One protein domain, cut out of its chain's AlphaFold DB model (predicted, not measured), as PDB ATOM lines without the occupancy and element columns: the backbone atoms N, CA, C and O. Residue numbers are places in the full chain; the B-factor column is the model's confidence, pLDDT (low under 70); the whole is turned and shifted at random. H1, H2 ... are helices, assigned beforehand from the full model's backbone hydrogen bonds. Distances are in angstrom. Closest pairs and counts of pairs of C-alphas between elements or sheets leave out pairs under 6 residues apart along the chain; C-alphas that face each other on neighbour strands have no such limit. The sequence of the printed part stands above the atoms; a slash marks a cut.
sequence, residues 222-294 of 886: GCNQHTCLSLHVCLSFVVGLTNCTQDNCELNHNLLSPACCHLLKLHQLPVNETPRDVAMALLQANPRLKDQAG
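What this domain is: This is residues 222 to 294 of the 886 residues of the protein "Poly [ADP-ribose] polymerase" of Scylla olivacea (UniProt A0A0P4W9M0). Three short helices make a small cluster: H3 and H4 form a V joined by a tight link, and H1 sits in the angle between them, touching both. H2 stands to itself, and long unnamed stretches make much of the rest: residues 222 to 234 lead in to H1, and residues 240 to 257 make a wide loop from H1 to H2. The printed part has 73 residues with four named helices, in the order H1, H2, H3, H4, and no named strand. The class is all helix, though under half of the residues, 31 of 73, are in named elements. The whole is compact, with a radius of gyration of the C-alphas of 11.6 A and spans of 30 by 28 by 20 A.

Where its parts are: The printed part begins with C-alpha 222 at (-20.638, 11.544, 30.827), and residues 222 to 234 hold no named element. H1 is residues 235 to 239, Leu 235 to Val 239, and its first C-alpha is at (-8.403, 9.309, 26.693). H2 is residues 258 to 266, 12.3 A from first to last C-alpha. H3, the longest helix with 11 residues, is residues 275 to 285 and measures 15.2 A from C-alpha 275 at (-0.674, 1.953, 34.408) to its last C-alpha. H4 is residues 288 to 293, and C-alpha 293 is at (-7.438, 12.241, 20.875).

How they stand to each other: H1 touches H3, and their closest C-alphas, those of Val 238 and Ala 279, are 5.3 A apart. H1 also touches H4, with the C-alphas of Val 239 and Lys 290 closest at 5.9 A. H3 and H4 are close but not clearly touching, with the C-alphas of Leu 283 and Leu 289 closest at 6.6 A. Their lines stand at a steep tilt of 60 degrees, and they run opposite ways. H2 touches no helix: it is apart from H1 and from H4, and only just apart from H3, with the closest C-alphas 8.3 A from each other. In H1, H2, H3 and H4 every backbone O i to N i+4 pair is within hydrogen-bond range.

The domain as a whole: The two C-alphas farthest apart, those of Asp 247 and Gln 268, are 31.8 A from each other, and the first and last printed C-alphas are 19.2 A apart. The printed part has no cut. The link from H1 to H2, 18 residues, is long; that from H2 to H3, 8 residues, is short; that from H3 to H4, 2 residues, is tight. The mean pLDDT of the printed part is 76.0, and 21 residues are under 70, among them residues 224 to 228, 265 to 268 and 270 to 272. H2 has a mean pLDDT of 66.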
ATOM      1  N   GLY A 222     -20.267  12.531  29.816       68.31
ATOM      2  CA  GLY A 222     -20.638  11.544  30.827       68.31
ATOM      3  C   GLY A 222     -21.405  10.370  30.204       68.31
ATOM      4  O   GLY A 222     -22.278  10.557  29.357       68.31
ATOM      5  N   CYS A 223     -21.064   9.144  30.607       73.88
ATOM      6  CA  CYS A 223     -21.726   7.929  30.131       73.88
ATOM      7  C   CYS A 223     -22.690   7.394  31.193       73.88
ATOM      8  O   CYS A 223     -22.272   7.074  32.306       73.88
ATOM      9  N   ASN A 224     -23.966   7.256  30.826       63.56
ATOM     10  CA  ASN A 224     -25.034   6.755  31.700       63.56
ATOM     11  C   ASN A 224     -25.319   5.249  31.492       63.56
ATOM     12  O   ASN A 224     -26.339   4.732  31.943       63.56
ATOM     13  N   GLN A 225     -24.450   4.531  30.771       57.03
ATOM     14  CA  GLN A 225     -24.651   3.120  30.437       57.03
ATOM     15  C   GLN A 225     -24.083   2.204  31.533       57.03
ATOM     16  O   GLN A 225     -22.878   1.957  31.597       57.03
ATOM     17  N   HIS A 226     -24.961   1.627  32.357       48.00
ATOM     18  CA  HIS A 226     -24.594   0.704  33.448       48.00
ATOM     19  C   HIS A 226     -23.923  -0.607  32.982       48.00
ATOM     20  O   HIS A 226     -23.410  -1.362  33.805       48.00
ATOM     21  N   THR A 227     -23.912  -0.885  31.675       52.62
ATOM     22  CA  THR A 227     -23.289  -2.067  31.055       52.62
ATOM     23  C   THR A 227     -22.303  -1.696  29.939       52.62
ATOM     24  O   THR A 227     -22.165  -2.445  28.972       52.62
ATOM     25  N   CYS A 228     -21.652  -0.527  30.015       67.81
ATOM     26  CA  CYS A 228     -20.692  -0.107  28.990       67.81
ATOM     27  C   CYS A 228     -19.506  -1.086  28.888       67.81
ATOM     28  O   CYS A 228     -18.892  -1.441  29.895       67.81
ATOM     29  N   LEU A 229     -19.168  -1.501  27.662       74.50
ATOM     30  CA  LEU A 229     -18.053  -2.414  27.368       74.50
ATOM     31  C   LEU A 229     -16.763  -1.680  26.948       74.50
ATOM     32  O   LEU A 229     -15.791  -2.313  26.542       74.50
ATOM     33  N   SER A 230     -16.744  -0.348  27.044       82.31
ATOM     34  CA  SER A 230     -15.589   0.507  26.750       82.31
ATOM     35  C   SER A 230     -14.997   1.078  28.037       82.31
ATOM     36  O   SER A 230     -15.706   1.314  29.014       82.31
ATOM     37  N   LEU A 231     -13.689   1.341  28.053       85.81
ATOM     38  CA  LEU A 231     -13.002   1.808  29.257       85.81
ATOM     39  C   LEU A 231     -13.478   3.211  29.670       85.81
ATOM     40  O   LEU A 231     -13.314   4.180  28.927       85.81
ATOM     41  N   HIS A 232     -14.026   3.329  30.883       89.38
ATOM     42  CA  HIS A 232     -14.341   4.607  31.531       89.38
ATOM     43  C   HIS A 232     -13.065   5.193  32.154       89.38
ATOM     44  O   HIS A 232     -12.832   5.106  33.359       89.38
ATOM     45  N   VAL A 233     -12.206   5.729  31.289       86.94
ATOM     46  CA  VAL A 233     -10.893   6.311  31.599       86.94
ATOM     47  C   VAL A 233     -10.667   7.543  30.717       86.94
ATOM     48  O   VAL A 233     -11.233   7.631  29.625       86.94
ATOM     49  N   CYS A 234      -9.858   8.500  31.170       89.62
ATOM     50  CA  CYS A 234      -9.480   9.667  30.371       89.62
ATOM     51  C   CYS A 234      -8.639   9.258  29.150       89.62
ATOM     52  O   CYS A 234      -7.560   8.677  29.288       89.62
ATOM     53  N   LEU A 235      -9.093   9.610  27.947       89.62
ATOM     54  CA  LEU A 235      -8.403   9.309  26.693       89.62
ATOM     55  C   LEU A 235      -7.047  10.025  26.593       89.62
ATOM     56  O   LEU A 235      -6.083   9.424  26.127       89.62
ATOM     57  N   SER A 236      -6.949  11.269  27.079       85.38
ATOM     58  CA  SER A 236      -5.677  12.009  27.116       85.38
ATOM     59  C   SER A 236      -4.653  11.304  28.016       85.38
ATOM     60  O   SER A 236      -3.529  11.068  27.589       85.38
ATOM     61  N   PHE A 237      -5.067  10.840  29.202       89.25
ATOM     62  CA  PHE A 237      -4.216  10.058  30.109       89.25
ATOM     63  C   PHE A 237      -3.736   8.729  29.497       89.25
ATOM     64  O   PHE A 237      -2.589   8.335  29.707       89.25
ATOM     65  N   VAL A 238      -4.585   8.043  28.720       87.50
ATOM     66  CA  VAL A 238      -4.192   6.825  27.988       87.50
ATOM     67  C   VAL A 238      -3.183   7.152  26.885       87.50
ATOM     68  O   VAL A 238      -2.097   6.579  26.858       87.50
ATOM     69  N   VAL A 239      -3.513   8.087  25.987       88.81
ATOM     70  CA  VAL A 239      -2.682   8.433  24.819       88.81
ATOM     71  C   VAL A 239      -1.346   9.062  25.227       88.81
ATOM     72  O   VAL A 239      -0.320   8.755  24.622       88.81
ATOM     73  N   GLY A 240      -1.336   9.872  26.286       83.31
ATOM     74  CA  GLY A 240      -0.143  10.461  26.895       83.31
ATOM     75  C   GLY A 240       0.638   9.525  27.827       83.31
ATOM     76  O   GLY A 240       1.563   9.983  28.495       83.31
ATOM     77  N   LEU A 241       0.301   8.227  27.882       84.75
ATOM     78  CA  LEU A 241       0.999   7.207  28.675       84.75
ATOM     79  C   LEU A 241       1.131   7.593  30.161       84.75
ATOM     80  O   LEU A 241       2.236   7.723  30.681       84.75
ATOM     81  N   THR A 242      -0.017   7.772  30.818       79.94
ATOM     82  CA  THR A 242      -0.228   8.295  32.185       79.94
ATOM     83  C   THR A 242       0.010   9.789  32.394       79.94
ATOM     84  O   THR A 242      -0.151  10.269  33.514       79.94
ATOM     85  N   ASN A 243       0.320  10.551  31.344       81.50
ATOM     86  CA  ASN A 243       0.325  12.013  31.404       81.50
ATOM     87  C   ASN A 243      -0.966  12.541  30.763       81.50
ATOM     88  O   ASN A 243      -1.188  12.336  29.574       81.50
ATOM     89  N   CYS A 244      -1.814  13.228  31.533       88.31
ATOM     90  CA  CYS A 244      -2.961  13.950  30.982       88.31
ATOM     91  C   CYS A 244      -2.543  15.369  30.568       88.31
ATOM     92  O   CYS A 244      -1.783  16.022  31.278       88.31
ATOM     93  N   THR A 245      -3.061  15.858  29.442       79.62
ATOM     94  CA  THR A 245      -2.804  17.212  28.913       79.62
ATOM     95  C   THR A 245      -3.798  18.271  29.407       79.62
ATOM     96  O   THR A 245      -3.826  19.373  28.866       79.62
ATOM     97  N   GLN A 246      -4.654  17.936  30.376       81.50
ATOM     98  CA  GLN A 246      -5.644  18.839  30.968       81.50
ATOM     99  C   GLN A 246      -5.338  19.051  32.452       81.50
ATOM    100  O   GLN A 246      -5.411  18.105  33.242       81.50
ATOM    101  N   ASP A 247      -5.053  20.296  32.833       69.06
ATOM    102  CA  ASP A 247      -4.984  20.694  34.239       69.06
ATOM    103  C   ASP A 247      -6.344  20.471  34.917       69.06
ATOM    104  O   ASP A 247      -7.392  20.794  34.354       69.06
ATOM    105  N   ASN A 248      -6.331  19.911  36.131       74.75
ATOM    106  CA  ASN A 248      -7.526  19.580  36.920       74.75
ATOM    107  C   ASN A 248      -8.579  18.716  36.184       74.75
ATOM    108  O   ASN A 248      -9.778  18.881  36.394       74.75
ATOM    109  N   CYS A 249      -8.145  17.773  35.338       82.62
ATOM    110  CA  CYS A 249      -9.042  16.819  34.677       82.62
ATOM    111  C   CYS A 249      -9.868  15.992  35.688       82.62
ATOM    112  O   CYS A 249      -9.307  15.289  36.529       82.62
ATOM    113  N   GLU A 250     -11.198  16.027  35.565       79.25
ATOM    114  CA  GLU A 250     -12.147  15.315  36.444       79.25
ATOM    115  C   GLU A 250     -12.391  13.844  36.030       79.25
ATOM    116  O   GLU A 250     -13.136  13.114  36.688       79.25
ATOM    117  N   LEU A 251     -11.785  13.391  34.927       82.94
ATOM    118  CA  LEU A 251     -11.954  12.037  34.395       82.94
ATOM    119  C   LEU A 251     -11.043  11.018  35.100       82.94
ATOM    120  O   LEU A 251      -9.954  11.324  35.578       82.94
ATOM    121  N   ASN A 252     -11.471   9.755  35.114       82.69
ATOM    122  CA  ASN A 252     -10.747   8.661  35.755       82.69
ATOM    123  C   ASN A 252      -9.339   8.476  35.157       82.69
ATOM    124  O   ASN A 252      -9.191   8.120  33.986       82.69
ATOM    125  N   HIS A 253      -8.313   8.659  35.991       86.81
ATOM    126  CA  HIS A 253      -6.897   8.403  35.689       86.81
ATOM    127  C   HIS A 253      -6.394   7.054  36.246       86.81
ATOM    128  O   HIS A 253      -5.201   6.765  36.213       86.81
ATOM    129  N   ASN A 254      -7.278   6.186  36.746       81.19
ATOM    130  CA  ASN A 254      -6.911   4.859  37.230       81.19
ATOM    131  C   ASN A 254      -7.256   3.761  36.207       81.19
ATOM    132  O   ASN A 254      -8.311   3.120  36.274       81.19
ATOM    133  N   LEU A 255      -6.313   3.499  35.293       80.44
ATOM    134  CA  LEU A 255      -6.348   2.356  34.364       80.44
ATOM    135  C   LEU A 255      -6.414   0.990  35.069       80.44
ATOM    136  O   LEU A 255      -6.906   0.032  34.480       80.44
ATOM    137  N   LEU A 256      -5.966   0.906  36.325       76.50
ATOM    138  CA  LEU A 256      -6.023  -0.303  37.151       76.50
ATOM    139  C   LEU A 256      -7.238  -0.326  38.099       76.50
ATOM    140  O   LEU A 256      -7.330  -1.181  38.984       76.50
ATOM    141  N   SER A 257      -8.201   0.587  37.923       76.44
ATOM    142  CA  SER A 257      -9.469   0.545  38.658       76.44
ATOM    143  C   SER A 257     -10.207  -0.779  38.392       76.44
ATOM    144  O   SER A 257     -10.096  -1.320  37.289       76.44
ATOM    145  N   PRO A 258     -10.986  -1.327  39.349       59.62
ATOM    146  CA  PRO A 258     -11.612  -2.646  39.194       59.62
ATOM    147  C   PRO A 258     -12.454  -2.807  37.917       59.62
ATOM    148  O   PRO A 258     -12.416  -3.868  37.295       59.62
ATOM    149  N   ALA A 259     -13.142  -1.743  37.487       61.75
ATOM    150  CA  ALA A 259     -13.901  -1.715  36.237       61.75
ATOM    151  C   ALA A 259     -12.994  -1.806  34.992       61.75
ATOM    152  O   ALA A 259     -13.241  -2.629  34.109       61.75
ATOM    153  N   CYS A 260     -11.909  -1.023  34.936       74.75
ATOM    154  CA  CYS A 260     -10.936  -1.100  33.846       74.75
ATOM    155  C   CYS A 260     -10.225  -2.461  33.821       74.75
ATOM    156  O   CYS A 260     -10.196  -3.113  32.781       74.75
ATOM    157  N   CYS A 261      -9.754  -2.950  34.972       66.44
ATOM    158  CA  CYS A 261      -9.134  -4.269  35.116       66.44
ATOM    159  C   CYS A 261     -10.042  -5.429  34.672       66.44
ATOM    160  O   CYS A 261      -9.531  -6.451  34.218       66.44
ATOM    161  N   HIS A 262     -11.369  -5.308  34.794       60.72
ATOM    162  CA  HIS A 262     -12.294  -6.323  34.285       60.72
ATOM    163  C   HIS A 262     -12.317  -6.360  32.750       60.72
ATOM    164  O   HIS A 262     -12.139  -7.428  32.165       60.72
ATOM    165  N   LEU A 263     -12.472  -5.202  32.096       68.56
ATOM    166  CA  LEU A 263     -12.484  -5.105  30.631       68.56
ATOM    167  C   LEU A 263     -11.115  -5.437  30.016       68.56
ATOM    168  O   LEU A 263     -11.053  -6.144  29.014       68.56
ATOM    169  N   LEU A 264     -10.014  -5.017  30.648       75.69
ATOM    170  CA  LEU A 264      -8.657  -5.394  30.242       75.69
ATOM    171  C   LEU A 264      -8.477  -6.924  30.279       75.69
ATOM    172  O   LEU A 264      -8.098  -7.508  29.267       75.69
ATOM    173  N   LYS A 265      -8.863  -7.597  31.379       65.12
ATOM    174  CA  LYS A 265      -8.848  -9.073  31.475       65.12
ATOM    175  C   LYS A 265      -9.721  -9.747  30.413       65.12
ATOM    176  O   LYS A 265      -9.311 -10.764  29.862       65.12
ATOM    177  N   LEU A 266     -10.902  -9.197  30.120       62.25
ATOM    178  CA  LEU A 266     -11.813  -9.727  29.099       62.25
ATOM    179  C   LEU A 266     -11.190  -9.673  27.693       62.25
ATOM    180  O   LEU A 266     -11.289 -10.638  26.941       62.25
ATOM    181  N   HIS A 267     -10.489  -8.582  27.375       69.69
ATOM    182  CA  HIS A 267      -9.779  -8.387  26.107       69.69
ATOM    183  C   HIS A 267      -8.313  -8.875  26.129       69.69
ATOM    184  O   HIS A 267      -7.551  -8.540  25.227       69.69
ATOM    185  N   GLN A 268      -7.924  -9.693  27.119       69.25
ATOM    186  CA  GLN A 268      -6.583 -10.297  27.255       69.25
ATOM    187  C   GLN A 268      -5.422  -9.280  27.335       69.25
ATOM    188  O   GLN A 268      -4.288  -9.586  26.973       69.25
ATOM    189  N   LEU A 269      -5.699  -8.073  27.835       72.19
ATOM    190  CA  LEU A 269      -4.716  -7.016  28.080       72.19
ATOM    191  C   LEU A 269      -4.144  -7.098  29.509       72.19
ATOM    192  O   LEU A 269      -4.831  -7.576  30.421       72.19
ATOM    193  N   PRO A 270      -2.902  -6.625  29.732       60.31
ATOM    194  CA  PRO A 270      -2.258  -6.678  31.038       60.31
ATOM    195  C   PRO A 270      -2.964  -5.811  32.087       60.31
ATOM    196  O   PRO A 270      -3.626  -4.817  31.792       60.31
ATOM    197  N   VAL A 271      -2.815  -6.237  33.340       65.69
ATOM    198  CA  VAL A 271      -3.515  -5.706  34.531       65.69
ATOM    199  C   VAL A 271      -2.694  -5.807  35.821       65.69
ATOM    200  O   VAL A 271      -3.110  -5.289  36.853       65.69
ATOM    201  N   ASN A 272      -1.542  -6.480  35.762       56.59
ATOM    202  CA  ASN A 272      -0.575  -6.600  36.859       56.59
ATOM    203  C   ASN A 272       0.699  -5.770  36.578       56.59
ATOM    204  O   ASN A 272       1.657  -5.831  37.342       56.59
ATOM    205  N   GLU A 273       0.718  -5.029  35.466       71.50
ATOM    206  CA  GLU A 273       1.807  -4.142  35.042       71.50
ATOM    207  C   GLU A 273       1.528  -2.696  35.489       71.50
ATOM    208  O   GLU A 273       0.472  -2.405  36.059       71.50
ATOM    209  N   THR A 274       2.448  -1.756  35.238       74.44
ATOM    210  CA  THR A 274       2.192  -0.356  35.604       74.44
ATOM    211  C   THR A 274       1.061   0.234  34.748       74.44
ATOM    212  O   THR A 274       0.876  -0.179  33.599       74.44
ATOM    213  N   PRO A 275       0.332   1.266  35.224       74.25
ATOM    214  CA  PRO A 275      -0.674   1.953  34.408       74.25
ATOM    215  C   PRO A 275      -0.130   2.490  33.071       74.25
ATOM    216  O   PRO A 275      -0.899   2.675  32.132       74.25
ATOM    217  N   ARG A 276       1.188   2.716  32.966       81.44
ATOM    218  CA  ARG A 276       1.871   3.167  31.746       81.44
ATOM    219  C   ARG A 276       2.073   2.042  30.739       81.44
ATOM    220  O   ARG A 276       1.862   2.259  29.549       81.44
ATOM    221  N   ASP A 277       2.422   0.852  31.206       72.38
ATOM    222  CA  ASP A 277       2.606  -0.324  30.353       72.38
ATOM    223  C   ASP A 277       1.247  -0.865  29.892       72.38
ATOM    224  O   ASP A 277       1.055  -1.122  28.707       72.38
ATOM    225  N   VAL A 278       0.243  -0.846  30.777       80.56
ATOM    226  CA  VAL A 278      -1.165  -1.094  30.424       80.56
ATOM    227  C   VAL A 278      -1.681  -0.076  29.398       80.56
ATOM    228  O   VAL A 278      -2.363  -0.466  28.450       80.56
ATOM    229  N   ALA A 279      -1.319   1.209  29.514       84.81
ATOM    230  CA  ALA A 279      -1.615   2.200  28.476       84.81
ATOM    231  C   ALA A 279      -0.901   1.876  27.150       84.81
ATOM    232  O   ALA A 279      -1.525   1.951  26.093       84.81
ATOM    233  N   MET A 280       0.374   1.467  27.178       81.06
ATOM    234  CA  MET A 280       1.095   1.051  25.969       81.06
ATOM    235  C   MET A 280       0.461  -0.178  25.313       81.06
ATOM    236  O   MET A 280       0.233  -0.143  24.107       81.06
ATOM    237  N   ALA A 281       0.119  -1.221  26.070       79.12
ATOM    238  CA  ALA A 281      -0.535  -2.423  25.554       79.12
ATOM    239  C   ALA A 281      -1.917  -2.110  24.952       79.12
ATOM    240  O   ALA A 281      -2.240  -2.570  23.857       79.12
ATOM    241  N   LEU A 282      -2.704  -1.251  25.611       86.38
ATOM    242  CA  LEU A 282      -3.988  -0.766  25.100       86.38
ATOM    243  C   LEU A 282      -3.831   0.038  23.794       86.38
ATOM    244  O   LEU A 282      -4.603  -0.164  22.862       86.38
ATOM    245  N   LEU A 283      -2.811   0.898  23.682       85.50
ATOM    246  CA  LEU A 283      -2.498   1.643  22.451       85.50
ATOM    247  C   LEU A 283      -1.862   0.781  21.348       85.50
ATOM    248  O   LEU A 283      -1.954   1.140  20.176       85.50
ATOM    249  N   GLN A 284      -1.197  -0.324  21.691       81.50
ATOM    250  CA  GLN A 284      -0.678  -1.302  20.727       81.50
ATOM    251  C   GLN A 284      -1.816  -2.156  20.155       81.50
ATOM    252  O   GLN A 284      -1.866  -2.370  18.946       81.50
ATOM    253  N   ALA A 285      -2.759  -2.585  21.000       77.06
ATOM    254  CA  ALA A 285      -3.960  -3.300  20.575       77.06
ATOM    255  C   ALA A 285      -4.944  -2.393  19.817       77.06
ATOM    256  O   ALA A 285      -5.534  -2.823  18.827       77.06
ATOM    257  N   ASN A 286      -5.102  -1.132  20.239       86.56
ATOM    258  CA  ASN A 286      -5.978  -0.145  19.606       86.56
ATOM    259  C   ASN A 286      -5.234   1.165  19.251       86.56
ATOM    260  O   ASN A 286      -5.419   2.190  19.917       86.56
ATOM    261  N   PRO A 287      -4.436   1.189  18.162       83.94
ATOM    262  CA  PRO A 287      -3.719   2.396  17.735       83.94
ATOM    263  C   PRO A 287      -4.630   3.599  17.454       83.94
ATOM    264  O   PRO A 287      -4.216   4.742  17.658       83.94
ATOM    265  N   ARG A 288      -5.893   3.347  17.063       85.62
ATOM    266  CA  ARG A 288      -6.894   4.371  16.713       85.62
ATOM    267  C   ARG A 288      -7.257   5.300  17.872       85.62
ATOM    268  O   ARG A 288      -7.808   6.373  17.642       85.62
ATOM    269  N   LEU A 289      -6.950   4.925  19.115       84.62
ATOM    270  CA  LEU A 289      -7.102   5.802  20.283       84.62
ATOM    271  C   LEU A 289      -6.300   7.107  20.137       84.62
ATOM    272  O   LEU A 289      -6.746   8.154  20.602       84.62
ATOM    273  N   LYS A 290      -5.155   7.071  19.439       82.12
ATOM    274  CA  LYS A 290      -4.343   8.266  19.154       82.12
ATOM    275  C   LYS A 290      -5.071   9.229  18.214       82.12
ATOM    276  O   LYS A 290      -5.117  10.425  18.486       82.12
ATOM    277  N   ASP A 291      -5.711   8.697  17.174       79.12
ATOM    278  CA  ASP A 291      -6.488   9.475  16.200       79.12
ATOM    279  C   ASP A 291      -7.714  10.130  16.861       79.12
ATOM    280  O   ASP A 291      -8.041  11.288  16.594       79.12
ATOM    281  N   GLN A 292      -8.364   9.414  17.788       72.75
ATOM    282  CA  GLN A 292      -9.490   9.936  18.567       72.75
ATOM    283  C   GLN A 292      -9.098  11.142  19.435       72.75
ATOM    284  O   GLN A 292      -9.861  12.107  19.512       72.75
ATOM    285  N   ALA A 293      -7.912  11.126  20.053       65.81
ATOM    286  CA  ALA A 293      -7.438  12.241  20.875       65.81
ATOM    287  C   ALA A 293      -7.226  13.530  20.058       65.81
ATOM    288  O   ALA A 293      -7.471  14.618  20.572       65.81
ATOM    289  N   GLY A 294      -6.867  13.419  18.773       57.47
ATOM    290  CA  GLY A 294      -6.741  14.564  17.862       57.47
ATOM    291  C   GLY A 294      -8.062  15.265  17.510       57.47
ATOM    292  O   GLY A 294      -8.033  16.367  16.970       57.47
TER     293      GLY A 294